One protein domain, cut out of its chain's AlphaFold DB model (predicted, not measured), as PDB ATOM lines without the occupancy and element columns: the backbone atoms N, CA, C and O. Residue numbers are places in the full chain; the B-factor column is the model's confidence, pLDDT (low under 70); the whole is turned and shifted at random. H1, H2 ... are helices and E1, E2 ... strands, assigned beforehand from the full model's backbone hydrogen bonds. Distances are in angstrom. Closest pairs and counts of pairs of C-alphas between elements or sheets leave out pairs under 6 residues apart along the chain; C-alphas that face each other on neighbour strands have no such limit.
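AT A GLANCE: This is residues 3 to 116 of the 577 residues of an uncharacterized protein of Planctomycetaceae bacterium (UniProt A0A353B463). A strongly twisted four-stranded sheet has the small helix H3 packed over its edge strand E1, while H4 only grazes the sheet and H2 packs on H4 with residues 32 to 36 alone. H1 lies away from the sheet and touches no helix, and residues 44 to 50 stick out. The printed part has 114 residues, in the order H1 H2 E1 H3 H4 E2 E3 E4; the sheet, E1 E2 E3 E4, is mixed, and the class is mixed, helices and strands. The whole is compact, with a radius of gyration of the C-alphas of 14.4 A and spans of 41 by 29 by 26 A.

IN THESE COORDINATES: Find C-alpha 15 at (284.057, 99.152, 250.944), where H1, residues 15 to 24, begins its 14.5 A. Next come H2, residues 32 to 43, 16.9 A; E1, residues 54 to 58; H3, residues 59 to 63; and H4, residues 65 to 73, 12.6 A. E2, residues 78 to 83, E3, residues 88 to 94, and E4, residues 99 to 106, measure 16.0 A, 18.9 A and 20.2 A; E4 ends at C-alpha 106, (297.158, 100.727, 263.390).

HOW THE PARTS SIT: Look first at E1 and E2, parallel, with N 55 and O 79 2.8 A apart, within hydrogen-bond range. E1, H3, H4 and E2 form a strand-helix-strand unit, two parallel neighbours with helices between, its crossover right-handed. E2, E3 and E4 form a meander, each strand the antiparallel neighbour of the one before, in two hairpins; N 80 and O 92 are 2.8 A apart, as are N 91 and O 103. E4 bends by 55 degrees at residue 102. H3 is on the sheet, height 7.7 A, only just over E1, with 3 of its C-alphas. H2 and H4 touch at a shallow tilt of 11 degrees, the same way; the closest C-alphas, of Ser 32 and Val 67, are 5.2 A apart. In H1, H2, H3 and H4 every O i to N i+4 pair is within hydrogen-bond range.

THE WHOLE: The farthest C-alphas, of Asp 46 and Thr 116, are 43.7 A apart. The printed part has no cut and no long link. Its mean pLDDT is 76.9, with residues 3 to 13, 17 to 29 and 108 to 116 among those under 70.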
ATOM      1  N   ALA A   3     284.162  83.002 257.449       58.25
ATOM      2  CA  ALA A   3     283.596  83.707 258.603       58.25
ATOM      3  C   ALA A   3     282.926  82.693 259.543       58.25
ATOM      4  O   ALA A   3     281.836  82.180 259.267       58.25
ATOM      5  N   GLY A   4     283.596  82.363 260.651       64.56
ATOM      6  CA  GLY A   4     283.189  81.255 261.521       64.56
ATOM      7  C   GLY A   4     283.248  79.915 260.776       64.56
ATOM      8  O   GLY A   4     284.316  79.488 260.352       64.56
ATOM      9  N   GLU A   5     282.099  79.261 260.595       55.88
ATOM     10  CA  GLU A   5     281.976  77.980 259.872       55.88
ATOM     11  C   GLU A   5     281.575  78.141 258.394       55.88
ATOM     12  O   GLU A   5     281.441  77.150 257.680       55.88
ATOM     13  N   ARG A   6     281.327  79.370 257.923       58.09
ATOM     14  CA  ARG A   6     280.834  79.626 256.563       58.09
ATOM     15  C   ARG A   6     281.953  80.015 255.612       58.09
ATOM     16  O   ARG A   6     282.847  80.772 255.988       58.09
ATOM     17  N   ILE A   7     281.847  79.526 254.378       62.50
ATOM     18  CA  ILE A   7     282.678  79.926 253.246       62.50
ATOM     19  C   ILE A   7     281.805  80.755 252.306       62.50
ATOM     20  O   ILE A   7     280.830  80.236 251.769       62.50
ATOM     21  N   ASP A   8     282.162  82.022 252.108       66.62
ATOM     22  CA  ASP A   8     281.461  82.934 251.200       66.62
ATOM     23  C   ASP A   8     282.430  83.489 250.135       66.62
ATOM     24  O   ASP A   8     283.579  83.826 250.448       66.62
ATOM     25  N   ASP A   9     281.967  83.612 248.887       65.25
ATOM     26  CA  ASP A   9     282.663  84.336 247.814       65.25
ATOM     27  C   ASP A   9     282.266  85.814 247.868       65.25
ATOM     28  O   ASP A   9     281.149  86.191 247.509       65.25
ATOM     29  N   TYR A  10     283.178  86.658 248.352       64.38
ATOM     30  CA  TYR A  10     282.971  88.098 248.501       64.38
ATOM     31  C   TYR A  10     284.067  88.884 247.782       64.38
ATOM     32  O   TYR A  10     285.249  88.566 247.887       64.38
ATOM     33  N   ASP A  11     283.660  89.949 247.092       66.88
ATOM     34  CA  ASP A  11     284.572  90.957 246.555       66.88
ATOM     35  C   ASP A  11     284.822  92.022 247.631       66.88
ATOM     36  O   ASP A  11     283.909  92.768 247.990       66.88
ATOM     37  N   LEU A  12     286.043  92.061 248.171       59.31
ATOM     38  CA  LEU A  12     286.451  93.008 249.217       59.31
ATOM     39  C   LEU A  12     287.016  94.320 248.674       59.31
ATOM     40  O   LEU A  12     287.444  95.166 249.458       59.31
ATOM     41  N   THR A  13     287.052  94.498 247.354       65.69
ATOM     42  CA  THR A  13     287.486  95.771 246.765       65.69
ATOM     43  C   THR A  13     286.418  96.861 246.896       65.69
ATOM     44  O   THR A  13     286.736  98.046 246.813       65.69
ATOM     45  N   GLU A  14     285.170  96.476 247.179       72.06
ATOM     46  CA  GLU A  14     284.065  97.381 247.494       72.06
ATOM     47  C   GLU A  14     283.934  97.563 249.020       72.06
ATOM     48  O   GLU A  14     283.621  96.618 249.747       72.06
ATOM     49  N   GLU A  15     284.127  98.792 249.513       59.69
ATOM     50  CA  GLU A  15     284.057  99.152 250.944       59.69
ATOM     51  C   GLU A  15     282.753  98.684 251.615       59.69
ATOM     52  O   GLU A  15     282.771  98.113 252.705       59.69
ATOM     53  N   GLU A  16     281.616  98.854 250.937       71.12
ATOM     54  CA  GLU A  16     280.296  98.465 251.445       71.12
ATOM     55  C   GLU A  16     280.173  96.942 251.635       71.12
ATOM     56  O   GLU A  16     279.579  96.475 252.609       71.12
ATOM     57  N   ARG A  17     280.803  96.151 250.756       64.12
ATOM     58  CA  ARG A  17     280.829  94.683 250.857       64.12
ATOM     59  C   ARG A  17     281.791  94.190 251.924       64.12
ATOM     60  O   ARG A  17     281.481  93.213 252.602       64.12
ATOM     61  N   LEU A  18     282.927  94.864 252.094       63.88
ATOM     62  CA  LEU A  18     283.853  94.590 253.190       63.88
ATOM     63  C   LEU A  18     283.171  94.827 254.543       63.88
ATOM     64  O   LEU A  18     283.267  93.982 255.430       63.88
ATOM     65  N   LEU A  19     282.440  95.934 254.694       61.03
ATOM     66  CA  LEU A  19     281.708  96.242 255.924       61.03
ATOM     67  C   LEU A  19     280.547  95.264 256.180       61.03
ATOM     68  O   LEU A  19     280.382  94.817 257.315       61.03
ATOM     69  N   ASP A  20     279.784  94.876 255.150       68.31
ATOM     70  CA  ASP A  20     278.743  93.836 255.257       68.31
ATOM     71  C   ASP A  20     279.334  92.476 255.659       68.31
ATOM     72  O   ASP A  20     278.782  91.791 256.522       68.31
ATOM     73  N   PHE A  21     280.487  92.104 255.096       64.62
ATOM     74  CA  PHE A  21     281.206  90.897 255.495       64.62
ATOM     75  C   PHE A  21     281.658  90.973 256.959       64.62
ATOM     76  O   PHE A  21     281.322  90.087 257.744       64.62
ATOM     77  N   LEU A  22     282.357  92.044 257.351       58.62
ATOM     78  CA  LEU A  22     282.849  92.236 258.720       58.62
ATOM     79  C   LEU A  22     281.708  92.250 259.748       58.62
ATOM     80  O   LEU A  22     281.862  91.695 260.832       58.62
ATOM     81  N   GLY A  23     280.539  92.794 259.396       61.66
ATOM     82  CA  GLY A  23     279.343  92.779 260.246       61.66
ATOM     83  C   GLY A  23     278.722  91.391 260.463       61.66
ATOM     84  O   GLY A  23     277.927  91.217 261.387       61.66
ATOM     85  N   ARG A  24     279.075  90.396 259.639       63.41
ATOM     86  CA  ARG A  24     278.609  88.999 259.747       63.41
ATOM     87  C   ARG A  24     279.610  88.079 260.441       63.41
ATOM     88  O   ARG A  24     279.259  86.937 260.743       63.41
ATOM     89  N   VAL A  25     280.834  88.548 260.684       59.66
ATOM     90  CA  VAL A  25     281.864  87.782 261.391       59.66
ATOM     91  C   VAL A  25     281.464  87.671 262.862       59.66
ATOM     92  O   VAL A  25     281.563  88.623 263.632       59.66
ATOM     93  N   ASP A  26     280.986  86.491 263.258       60.62
ATOM     94  CA  ASP A  26     280.690  86.181 264.657       60.62
ATOM     95  C   ASP A  26     282.007  86.002 265.426       60.62
ATOM     96  O   ASP A  26     282.664  84.963 265.341       60.62
ATOM     97  N   VAL A  27     282.395  87.041 266.167       58.78
ATOM     98  CA  VAL A  27     283.655  87.125 266.927       58.78
ATOM     99  C   VAL A  27     283.768  86.059 268.028       58.78
ATOM    100  O   VAL A  27     284.856  85.835 268.554       58.78
ATOM    101  N   ALA A  28     282.656  85.408 268.393       53.66
ATOM    102  CA  ALA A  28     282.591  84.423 269.469       53.66
ATOM    103  C   ALA A  28     282.665  82.959 268.993       53.66
ATOM    104  O   ALA A  28     282.660  82.055 269.831       53.66
ATOM    105  N   ARG A  29     282.707  82.692 267.680       67.62
ATOM    106  CA  ARG A  29     282.755  81.319 267.145       67.62
ATOM    107  C   ARG A  29     284.174  80.878 266.806       67.62
ATOM    108  O   ARG A  29     284.934  81.620 266.195       67.62
ATOM    109  N   ASP A  30     284.484  79.629 267.148       76.00
ATOM    110  CA  ASP A  30     285.731  78.945 266.792       76.00
ATOM    111  C   ASP A  30     285.857  78.814 265.254       76.00
ATOM    112  O   ASP A  30     285.038  78.127 264.636       76.00
ATOM    113  N   PRO A  31     286.859  79.446 264.606       81.81
ATOM    114  CA  PRO A  31     287.028  79.387 263.154       81.81
ATOM    115  C   PRO A  31     287.655  78.069 262.666       81.81
ATOM    116  O   PRO A  31     287.765  77.848 261.458       81.81
ATOM    117  N   SER A  32     288.079  77.182 263.573       83.38
ATOM    118  CA  SER A  32     288.865  75.982 263.260       83.38
ATOM    119  C   SER A  32     288.217  75.077 262.206       83.38
ATOM    120  O   SER A  32     288.900  74.599 261.298       83.38
ATOM    121  N   ALA A  33     286.904  74.843 262.302       82.00
ATOM    122  CA  ALA A  33     286.178  73.967 261.380       82.00
ATOM    123  C   ALA A  33     286.028  74.579 259.975       82.00
ATOM    124  O   ALA A  33     286.235  73.892 258.970       82.00
ATOM    125  N   GLY A  34     285.727  75.881 259.900       82.94
ATOM    126  CA  GLY A  34     285.607  76.602 258.632       82.94
ATOM    127  C   GLY A  34     286.938  76.691 257.889       82.94
ATOM    128  O   GLY A  34     286.986  76.481 256.679       82.94
ATOM    129  N   LEU A  35     288.039  76.918 258.619       85.25
ATOM    130  CA  LEU A  35     289.386  76.945 258.045       85.25
ATOM    131  C   LEU A  35     289.770  75.601 257.416       85.25
ATOM    132  O   LEU A  35     290.254  75.589 256.288       85.25
ATOM    133  N   ARG A  36     289.533  74.473 258.101       87.06
ATOM    134  CA  ARG A  36     289.826  73.141 257.538       87.06
ATOM    135  C   ARG A  36     289.040  72.899 256.250       87.06
ATOM    136  O   ARG A  36     289.648  72.602 255.227       87.06
ATOM    137  N   THR A  37     287.729  73.134 256.292       86.38
ATOM    138  CA  THR A  37     286.832  72.950 255.139       86.38
ATOM    139  C   THR A  37     287.296  73.773 253.934       86.38
ATOM    140  O   THR A  37     287.449  73.243 252.841       86.38
ATOM    141  N   TYR A  38     287.632  75.052 254.139       86.25
ATOM    142  CA  TYR A  38     288.072  75.931 253.054       86.25
ATOM    143  C   TYR A  38     289.350  75.452 252.361       86.25
ATOM    144  O   TYR A  38     289.442  75.483 251.135       86.25
ATOM    145  N   PHE A  39     290.349  75.009 253.127       87.94
ATOM    146  CA  PHE A  39     291.597  74.525 252.536       87.94
ATOM    147  C   PHE A  39     291.462  73.126 251.923       87.94
ATOM    148  O   PHE A  39     292.171  72.832 250.961       87.94
ATOM    149  N   GLU A  40     290.554  72.288 252.427       88.69
ATOM    150  CA  GLU A  40     290.198  71.005 251.809       88.69
ATOM    151  C   GLU A  40     289.508  71.205 250.455       88.69
ATOM    152  O   GLU A  40     289.903  70.568 249.477       88.69
ATOM    153  N   ASP A  41     288.544  72.126 250.376       86.75
ATOM    154  CA  ASP A  41     287.850  72.479 249.134       86.75
ATOM    155  C   ASP A  41     288.822  73.097 248.120       86.75
ATOM    156  O   ASP A  41     288.853  72.719 246.948       86.75
ATOM    157  N   ARG A  42     289.694  74.003 248.580       84.38
ATOM    158  CA  ARG A  42     290.706  74.639 247.728       84.38
ATOM    159  C   ARG A  42     291.730  73.645 247.190       84.38
ATOM    160  O   ARG A  42     292.131  73.764 246.039       84.38
ATOM    161  N   ALA A  43     292.134  72.651 247.981       86.12
ATOM    162  CA  ALA A  43     293.048  71.603 247.524       86.12
ATOM    163  C   ALA A  43     292.453  70.725 246.406       86.12
ATOM    164  O   ALA A  43     293.204  70.052 245.700       86.12
ATOM    165  N   GLN A  44     291.125  70.724 246.249       87.50
ATOM    166  CA  GLN A  44     290.409  70.011 245.188       87.50
ATOM    167  C   GLN A  44     290.138  70.883 243.951       87.50
ATOM    168  O   GLN A  44     289.705  70.351 242.929       87.50
ATOM    169  N   SER A  45     290.386  72.196 244.022       85.12
ATOM    170  CA  SER A  45     290.234  73.110 242.888       85.12
ATOM    171  C   SER A  45     291.465  73.066 241.975       85.12
ATOM    172  O   SER A  45     292.602  73.082 242.442       85.12
ATOM    173  N   ASP A  46     291.240  73.056 240.658       84.31
ATOM    174  CA  ASP A  46     292.304  73.137 239.643       84.31
ATOM    175  C   ASP A  46     292.846  74.574 239.455       84.31
ATOM    176  O   ASP A  46     293.787  74.795 238.682       84.31
ATOM    177  N   GLU A  47     292.279  75.571 240.145       80.12
ATOM    178  CA  GLU A  47     292.752  76.956 240.093       80.12
ATOM    179  C   GLU A  47     294.095  77.113 240.822       80.12
ATOM    180  O   GLU A  47     294.214  76.967 242.038       80.12
ATOM    181  N   LYS A  48     295.146  77.428 240.056       73.06
ATOM    182  CA  LYS A  48     296.441  77.830 240.611       73.06
ATOM    183  C   LYS A  48     296.390  79.305 240.972       73.06
ATOM    184  O   LYS A  48     296.608  80.155 240.113       73.06
ATOM    185  N   ASP A  49     296.147  79.591 242.239       69.75
ATOM    186  CA  ASP A  49     296.219  80.960 242.735       69.75
ATOM    187  C   ASP A  49     297.642  81.519 242.652       69.75
ATOM    188  O   ASP A  49     298.614  80.872 243.049       69.75
ATOM    189  N   GLU A  50     297.760  82.759 242.179       70.62
ATOM    190  CA  GLU A  50     299.041  83.466 242.088       70.62
ATOM    191  C   GLU A  50     299.500  84.055 243.439       70.62
ATOM    192  O   GLU A  50     300.661  84.443 243.570       70.62
ATOM    193  N   ALA A  51     298.627  84.098 244.459       80.94
ATOM    194  CA  ALA A  51     298.894  84.749 245.745       80.94
ATOM    195  C   ALA A  51     298.585  83.860 246.973       80.94
ATOM    196  O   ALA A  51     297.623  83.081 246.951       80.94
ATOM    197  N   PRO A  52     299.364  83.994 248.071       83.38
ATOM    198  CA  PRO A  52     299.085  83.303 249.326       83.38
ATOM    199  C   PRO A  52     297.759  83.790 249.934       83.38
ATOM    200  O   PRO A  52     297.469  84.988 249.894       83.38
ATOM    201  N   PRO A  53     296.952  82.896 250.528       87.06
ATOM    202  CA  PRO A  53     295.722  83.289 251.202       87.06
ATOM    203  C   PRO A  53     296.017  84.146 252.439       87.06
ATOM    204  O   PRO A  53     297.001  83.924 253.152       87.06
ATOM    205  N   VAL A  54     295.125  85.102 252.701       86.38
ATOM    206  CA  VAL A  54     295.167  85.988 253.870       86.38
ATOM    207  C   VAL A  54     294.098  85.551 254.867       86.38
ATOM    208  O   VAL A  54     292.922  85.445 254.523       86.38
ATOM    209  N   LEU A  55     294.506  85.307 256.106       89.06
ATOM    210  CA  LEU A  55     293.645  84.967 257.230       89.06
ATOM    211  C   LEU A  55     293.584  86.161 258.175       89.06
ATOM    212  O   LEU A  55     294.607  86.548 258.725       89.06
ATOM    213  N   VAL A  56     292.403  86.736 258.379       86.62
ATOM    214  CA  VAL A  56     292.204  87.809 259.361       86.62
ATOM    215  C   VAL A  56     291.574  87.200 260.604       86.62
ATOM    216  O   VAL A  56     290.481  86.645 260.538       86.62
ATOM    217  N   LEU A  57     292.281  87.268 261.728       87.19
ATOM    218  CA  LEU A  57     291.880  86.689 263.004       87.19
ATOM    219  C   LEU A  57     291.897  87.772 264.075       87.19
ATOM    220  O   LEU A  57     292.733  88.673 264.043       87.19
ATOM    221  N   THR A  58     291.023  87.662 265.072       83.56
ATOM    222  CA  THR A  58     291.228  88.428 266.303       83.56
ATOM    223  C   THR A  58     292.447  87.886 267.043       83.56
ATOM    224  O   THR A  58     292.754  86.696 266.943       83.56
ATOM    225  N   ALA A  59     293.131  88.722 267.825       79.94
ATOM    226  CA  ALA A  59     294.252  88.282 268.656       79.94
ATOM    227  C   ALA A  59     293.849  87.122 269.589       79.94
ATOM    228  O   ALA A  59     294.618  86.189 269.797       79.94
ATOM    229  N   MET A  60     292.611  87.131 270.095       76.06
ATOM    230  CA  MET A  60     292.062  86.039 270.901       76.06
ATOM    231  C   MET A  60     291.952  84.730 270.105       76.06
ATOM    232  O   MET A  60     292.471  83.713 270.551       76.06
ATOM    233  N   ALA A  61     291.331  84.754 268.919       81.94
ATOM    234  CA  ALA A  61     291.192  83.562 268.081       81.94
ATOM    235  C   ALA A  61     292.551  83.052 267.591       81.94
ATOM    236  O   ALA A  61     292.780  81.850 267.526       81.94
ATOM    237  N   ALA A  62     293.473  83.961 267.277       85.56
ATOM    238  CA  ALA A  62     294.816  83.595 266.875       85.56
ATOM    239  C   ALA A  62     295.595  82.917 268.009       85.56
ATOM    240  O   ALA A  62     296.395  82.039 267.725       85.56
ATOM    241  N   ASN A  63     295.353  83.262 269.274       77.94
ATOM    242  CA  ASN A  63     296.015  82.634 270.422       77.94
ATOM    243  C   ASN A  63     295.299  81.371 270.940       77.94
ATOM    244  O   ASN A  63     295.808  80.713 271.846       77.94
ATOM    245  N   ASP A  64     294.147  81.003 270.373       80.88
ATOM    246  CA  ASP A  64     293.431  79.785 270.753       80.88
ATOM    247  C   ASP A  64     294.240  78.526 270.351       80.88
ATOM    248  O   ASP A  64     294.613  78.380 269.178       80.88
ATOM    249  N   PRO A  65     294.504  77.578 271.278       80.12
ATOM    250  CA  PRO A  65     295.274  76.367 270.986       80.12
ATOM    251  C   PRO A  65     294.706  75.504 269.851       80.12
ATOM    252  O   PRO A  65     295.475  74.880 269.110       80.12
ATOM    253  N   LYS A  66     293.377  75.455 269.691       82.94
ATOM    254  CA  LYS A  66     292.711  74.704 268.618       82.94
ATOM    255  C   LYS A  66     292.958  75.366 267.272       82.94
ATOM    256  O   LYS A  66     293.352  74.681 266.329       82.94
ATOM    257  N   VAL A  67     292.818  76.689 267.204       86.50
ATOM    258  CA  VAL A  67     293.085  77.463 265.984       86.50
ATOM    259  C   VAL A  67     294.564  77.371 265.615       86.50
ATOM    260  O   VAL A  67     294.888  77.092 264.465       86.50
ATOM    261  N   GLN A  68     295.473  77.488 266.584       87.31
ATOM    262  CA  GLN A  68     296.911  77.291 266.376       87.31
ATOM    263  C   GLN A  68     297.242  75.896 265.835       87.31
ATOM    264  O   GLN A  68     298.071  75.756 264.931       87.31
ATOM    265  N   ALA A  69     296.579  74.850 266.338       85.81
ATOM    266  CA  ALA A  69     296.727  73.506 265.789       85.81
ATOM    267  C   ALA A  69     296.270  73.437 264.324       85.81
ATOM    268  O   ALA A  69     296.987  72.875 263.502       85.81
ATOM    269  N   VAL A  70     295.142  74.068 263.977       92.31
ATOM    270  CA  VAL A  70     294.680  74.163 262.583       92.31
ATOM    271  C   VAL A  70     295.688  74.911 261.716       92.31
ATOM    272  O   VAL A  70     296.102  74.372 260.697       92.31
ATOM    273  N   LEU A  71     296.136  76.102 262.120       90.50
ATOM    274  CA  LEU A  71     297.096  76.917 261.360       90.50
ATOM    275  C   LEU A  71     298.398  76.155 261.060       90.50
ATOM    276  O   LEU A  71     298.962  76.284 259.970       90.50
ATOM    277  N   ARG A  72     298.858  75.312 261.995       89.44
ATOM    278  CA  ARG A  72     300.010  74.422 261.779       89.44
ATOM    279  C   ARG A  72     299.755  73.329 260.748       89.44
ATOM    280  O   ARG A  72     300.716  72.928 260.096       89.44
ATOM    281  N   ASP A  73     298.519  72.895 260.554       90.75
ATOM    282  CA  ASP A  73     298.156  71.865 259.575       90.75
ATOM    283  C   ASP A  73     297.882  72.447 258.178       90.75
ATOM    284  O   ASP A  73     297.990  71.733 257.182       90.75
ATOM    285  N   LEU A  74     297.554  73.741 258.078       92.31
ATOM    286  CA  LEU A  74     297.186  74.365 256.806       92.31
ATOM    287  C   LEU A  74     298.356  74.396 255.790       92.31
ATOM    288  O   LEU A  74     299.523  74.540 256.188       92.31
ATOM    289  N   PRO A  75     298.068  74.298 254.475       89.81
ATOM    290  CA  PRO A  75     299.054  74.484 253.409       89.81
ATOM    291  C   PRO A  75     299.717  75.866 253.474       89.81
ATOM    292  O   PRO A  75     299.030  76.875 253.568       89.81
ATOM    293  N   LYS A  76     301.053  75.922 253.398       91.75
ATOM    294  CA  LYS A  76     301.840  77.173 253.376       91.75
ATOM    295  C   LYS A  76     302.313  77.498 251.954       91.75
ATOM    296  O   LYS A  76     302.547  76.558 251.191       91.75
ATOM    297  N   PRO A  77     302.550  78.780 251.614       92.44
ATOM    298  CA  PRO A  77     302.568  79.955 252.500       92.44
ATOM    299  C   PRO A  77     301.197  80.576 252.800       92.44
ATOM    300  O   PRO A  77     300.282  80.482 251.990       92.44
ATOM    301  N   LEU A  78     301.088  81.241 253.955       92.94
ATOM    302  CA  LEU A  78     299.894  81.950 254.427       92.94
ATOM    303  C   LEU A  78     300.281  83.343 254.938       92.94
ATOM    304  O   LEU A  78     301.345  83.508 255.535       92.94
ATOM    305  N   LEU A  79     299.395  84.323 254.787       91.81
ATOM    306  CA  LEU A  79     299.453  85.579 255.536       91.81
ATOM    307  C   LEU A  79     298.404  85.539 256.646       91.81
ATOM    308  O   LEU A  79     297.256  85.192 256.392       91.81
ATOM    309  N   VAL A  80     298.779  85.895 257.870       92.69
ATOM    310  CA  VAL A  80     297.877  85.982 259.022       92.69
ATOM    311  C   VAL A  80     297.900  87.410 259.541       92.69
ATOM    312  O   VAL A  80     298.942  87.903 259.952       92.69
ATOM    313  N   VAL A  81     296.748  88.068 259.525       91.25
ATOM    314  CA  VAL A  81     296.522  89.386 260.112       91.25
ATOM    315  C   VAL A  81     295.833  89.179 261.452       91.25
ATOM    316  O   VAL A  81     294.670  88.784 261.497       91.25
ATOM    317  N   GLN A  82     296.550  89.416 262.542       90.44
ATOM    318  CA  GLN A  82     296.009  89.370 263.894       90.44
ATOM    319  C   GLN A  82     295.580  90.770 264.302       90.44
ATOM    320  O   GLN A  82     296.422  91.657 264.384       90.44
ATOM    321  N   VAL A  83     294.291  90.972 264.552       83.44
ATOM    322  CA  VAL A  83     293.733  92.263 264.968       83.44
ATOM    323  C   VAL A  83     293.384  92.205 266.451       83.44
ATOM    324  O   VAL A  83     292.619  91.337 266.878       83.44
ATOM    325  N   ASP A  84     293.949  93.103 267.247       77.06
ATOM    326  CA  ASP A  84     293.609  93.238 268.661       77.06
ATOM    327  C   ASP A  84     292.404  94.169 268.889       77.06
ATOM    328  O   ASP A  84     291.892  94.827 267.980       77.06
ATOM    329  N   GLU A  85     291.924  94.216 270.131       72.75
ATOM    330  CA  GLU A  85     290.774  95.044 270.527       72.75
ATOM    331  C   GLU A  85     291.056  96.556 270.458       72.75
ATOM    332  O   GLU A  85     290.127  97.366 270.455       72.75
ATOM    333  N   CYS A  86     292.333  96.940 270.405       67.75
ATOM    334  CA  CYS A  86     292.799  98.319 270.325       67.75
ATOM    335  C   CYS A  86     292.948  98.800 268.874       67.75
ATOM    336  O   CYS A  86     293.328  99.949 268.652       67.75
ATOM    337  N   GLY A  87     292.666  97.939 267.891       71.44
ATOM    338  CA  GLY A  87     292.872  98.234 266.478       71.44
ATOM    339  C   GLY A  87     294.324  98.104 266.033       71.44
ATOM    340  O   GLY A  87     294.641  98.472 264.909       71.44
ATOM    341  N   SER A  88     295.228  97.570 266.853       77.38
ATOM    342  CA  SER A  88     296.531  97.140 266.354       77.38
ATOM    343  C   SER A  88     296.342  95.885 265.511       77.38
ATOM    344  O   SER A  88     295.661  94.943 265.920       77.38
ATOM    345  N   ALA A  89     296.940  95.861 264.327       82.94
ATOM    346  CA  ALA A  89     296.938  94.704 263.454       82.94
ATOM    347  C   ALA A  89     298.372  94.279 263.137       82.94
ATOM    348  O   ALA A  89     299.153  95.046 262.579       82.94
ATOM    349  N   GLU A  90     298.717  93.039 263.468       89.62
ATOM    350  CA  GLU A  90     299.996  92.432 263.120       89.62
ATOM    351  C   GLU A  90     299.823  91.487 261.932       89.62
ATOM    352  O   GLU A  90     299.056  90.529 261.983       89.62
ATOM    353  N   VAL A  91     300.548  91.752 260.851       90.12
ATOM    354  CA  VAL A  91     300.596  90.918 259.653       90.12
ATOM    355  C   VAL A  91     301.826  90.027 259.734       90.12
ATOM    356  O   VAL A  91     302.958  90.501 259.644       90.12
ATOM    357  N   SER A  92     301.596  88.728 259.854       92.81
ATOM    358  CA  SER A  92     302.621  87.692 259.875       92.81
ATOM    359  C   SER A  92     302.558  86.823 258.623       92.81
ATOM    360  O   SER A  92     301.484  86.449 258.158       92.81
ATOM    361  N   TYR A  93     303.714  86.462 258.080       92.69
ATOM    362  CA  TYR A  93     303.864  85.498 256.999       92.69
ATOM    363  C   TYR A  93     304.265  84.147 257.580       92.69
ATOM    364  O   TYR A  93     305.358  83.985 258.123       92.69
ATOM    365  N   LEU A  94     303.365  83.172 257.474       92.56
ATOM    366  CA  LEU A  94     303.589  81.808 257.932       92.56
ATOM    367  C   LEU A  94     304.079  80.966 256.759       92.56
ATOM    368  O   LEU A  94     303.360  80.730 255.782       92.56
ATOM    369  N   ASN A  95     305.303  80.463 256.879       90.50
ATOM    370  CA  ASN A  95     305.881  79.515 255.938       90.50
ATOM    371  C   ASN A  95     306.102  78.144 256.610       90.50
ATOM    372  O   ASN A  95     305.687  77.900 257.742       90.50
ATOM    373  N   ILE A  96     306.707  77.198 255.887       84.06
ATOM    374  CA  ILE A  96     306.949  75.832 256.388       84.06
ATOM    375  C   ILE A  96     307.976  75.752 257.533       84.06
ATOM    376  O   ILE A  96     308.084  74.710 258.175       84.06
ATOM    377  N   HIS A  97     308.747  76.812 257.770       76.12
ATOM    378  CA  HIS A  97     309.866  76.837 258.708       76.12
ATOM    379  C   HIS A  97     309.631  77.768 259.899       76.12
ATOM    380  O   HIS A  97     310.080  77.455 260.999       76.12
ATOM    381  N   ASN A  98     308.961  78.902 259.699       80.50
ATOM    382  CA  ASN A  98     308.725  79.902 260.732       80.50
ATOM    383  C   ASN A  98     307.530  80.821 260.408       80.50
ATOM    384  O   ASN A  98     306.949  80.785 259.321       80.50
ATOM    385  N   SER A  99     307.177  81.635 261.404       87.69
ATOM    386  CA  SER A  99     306.335  82.820 261.253       87.69
ATOM    387  C   SER A  99     307.239  84.049 261.280       87.69
ATOM    388  O   SER A  99     308.082  84.165 262.171       87.69
ATOM    389  N   GLU A 100     307.079  84.947 260.315       91.81
ATOM    390  CA  GLU A 100     307.801  86.218 260.245       91.81
ATOM    391  C   GLU A 100     306.803  87.373 260.293       91.81
ATOM    392  O   GLU A 100     305.892  87.431 259.470       91.81
ATOM    393  N   VAL A 101     306.965  88.301 261.240       90.56
ATOM    394  CA  VAL A 101     306.155  89.526 261.272       90.56
ATOM    395  C   VAL A 101     306.586  90.414 260.110       90.56
ATOM    396  O   VAL A 101     307.706  90.917 260.083       90.56
ATOM    397  N   VAL A 102     305.689  90.599 259.145       91.50
ATOM    398  CA  VAL A 102     305.937  91.389 257.935       91.50
ATOM    399  C   VAL A 102     305.624  92.857 258.180       91.50
ATOM    400  O   VAL A 102     306.348  93.736 257.712       91.50
ATOM    401  N   GLN A 103     304.531  93.137 258.890       89.00
ATOM    402  CA  GLN A 103     304.051  94.500 259.075       89.00
ATOM    403  C   GLN A 103     303.214  94.630 260.344       89.00
ATOM    404  O   GLN A 103     302.463  93.728 260.693       89.00
ATOM    405  N   GLN A 104     303.300  95.783 261.000       82.19
ATOM    406  CA  GLN A 104     302.356  96.197 262.035       82.19
ATOM    407  C   GLN A 104     301.609  97.437 261.544       82.19
ATOM    408  O   GLN A 104     302.202  98.350 260.962       82.19
ATOM    409  N   LEU A 105     300.299  97.436 261.735       80.50
ATOM    410  CA  LEU A 105     299.360  98.450 261.279       80.50
ATOM    411  C   LEU A 105     298.550  98.932 262.482       80.50
ATOM    412  O   LEU A 105     298.239  98.156 263.377       80.50
ATOM    413  N   SER A 106     298.177 100.206 262.482       72.38
ATOM    414  CA  SER A 106     297.158 100.727 263.390       72.38
ATOM    415  C   SER A 106     295.907 100.995 262.563       72.38
ATOM    416  O   SER A 106     295.942 101.771 261.609       72.38
ATOM    417  N   LEU A 107     294.838 100.278 262.881       75.50
ATOM    418  CA  LEU A 107     293.522 100.423 262.288       75.50
ATOM    419  C   LEU A 107     292.749 101.460 263.096       75.50
ATOM    420  O   LEU A 107     292.560 101.314 264.305       75.50
ATOM    421  N   GLU A 108     292.256 102.489 262.417       67.94
ATOM    422  CA  GLU A 108     291.250 103.383 262.981       67.94
ATOM    423  C   GLU A 108     289.920 102.626 263.030       67.94
ATOM    424  O   GLU A 108     289.101 102.691 262.114       67.94
ATOM    425  N   LEU A 109     289.721 101.836 264.087       65.81
ATOM    426  CA  LEU A 109     288.434 101.200 264.323       65.81
ATOM    427  C   LEU A 109     287.403 102.304 264.613       65.81
ATOM    428  O   LEU A 109     287.672 103.174 265.451       65.81
ATOM    429  N   PRO A 110     286.226 102.298 263.956       60.62
ATOM    430  CA  PRO A 110     285.179 103.259 264.257       60.62
ATOM    431  C   PRO A 110     284.910 103.241 265.760       60.62
ATOM    432  O   PRO A 110     284.679 102.183 266.351       60.62
ATOM    433  N   THR A 111     284.929 104.415 266.391       52.38
ATOM    434  CA  THR A 111     284.744 104.560 267.846       52.38
ATOM    435  C   THR A 111     283.403 103.967 268.311       52.38
ATOM    436  O   THR A 111     283.237 103.622 269.478       52.38
ATOM    437  N   GLU A 112     282.459 103.801 267.379       47.81
ATOM    438  CA  GLU A 112     281.146 103.180 267.573       47.81
ATOM    439  C   GLU A 112     281.152 101.640 267.491       47.81
ATOM    440  O   GLU A 112     280.267 101.005 268.062       47.81
ATOM    441  N   THR A 113     282.150 101.027 266.841       44.34
ATOM    442  CA  THR A 113     282.337  99.562 266.734       44.34
ATOM    443  C   THR A 113     283.276  98.979 267.779       44.34
ATOM    444  O   THR A 113     283.531  97.775 267.754       44.34
ATOM    445  N   HIS A 114     283.678  99.756 268.793       44.97
ATOM    446  CA  HIS A 114     283.751  99.129 270.104       44.97
ATOM    447  C   HIS A 114     282.353  98.577 270.365       44.97
ATOM    448  O   HIS A 114     281.453  99.274 270.845       44.97
ATOM    449  N   VAL A 115     282.180  97.294 270.045       44.78
ATOM    450  CA  VAL A 115     281.278  96.390 270.730       44.78
ATOM    451  C   VAL A 115     281.732  96.451 272.185       44.78
ATOM    452  O   VAL A 115     282.394  95.582 272.732       44.78
ATOM    453  N   THR A 116     281.365  97.551 272.841       41.03
ATOM    454  CA  THR A 116     280.538  97.508 274.016       41.03
ATOM    455  C   THR A 116     279.737  96.221 273.906       41.03
ATOM    456  O   THR A 116     278.673  96.153 273.296       41.03
TER     457      THR A 116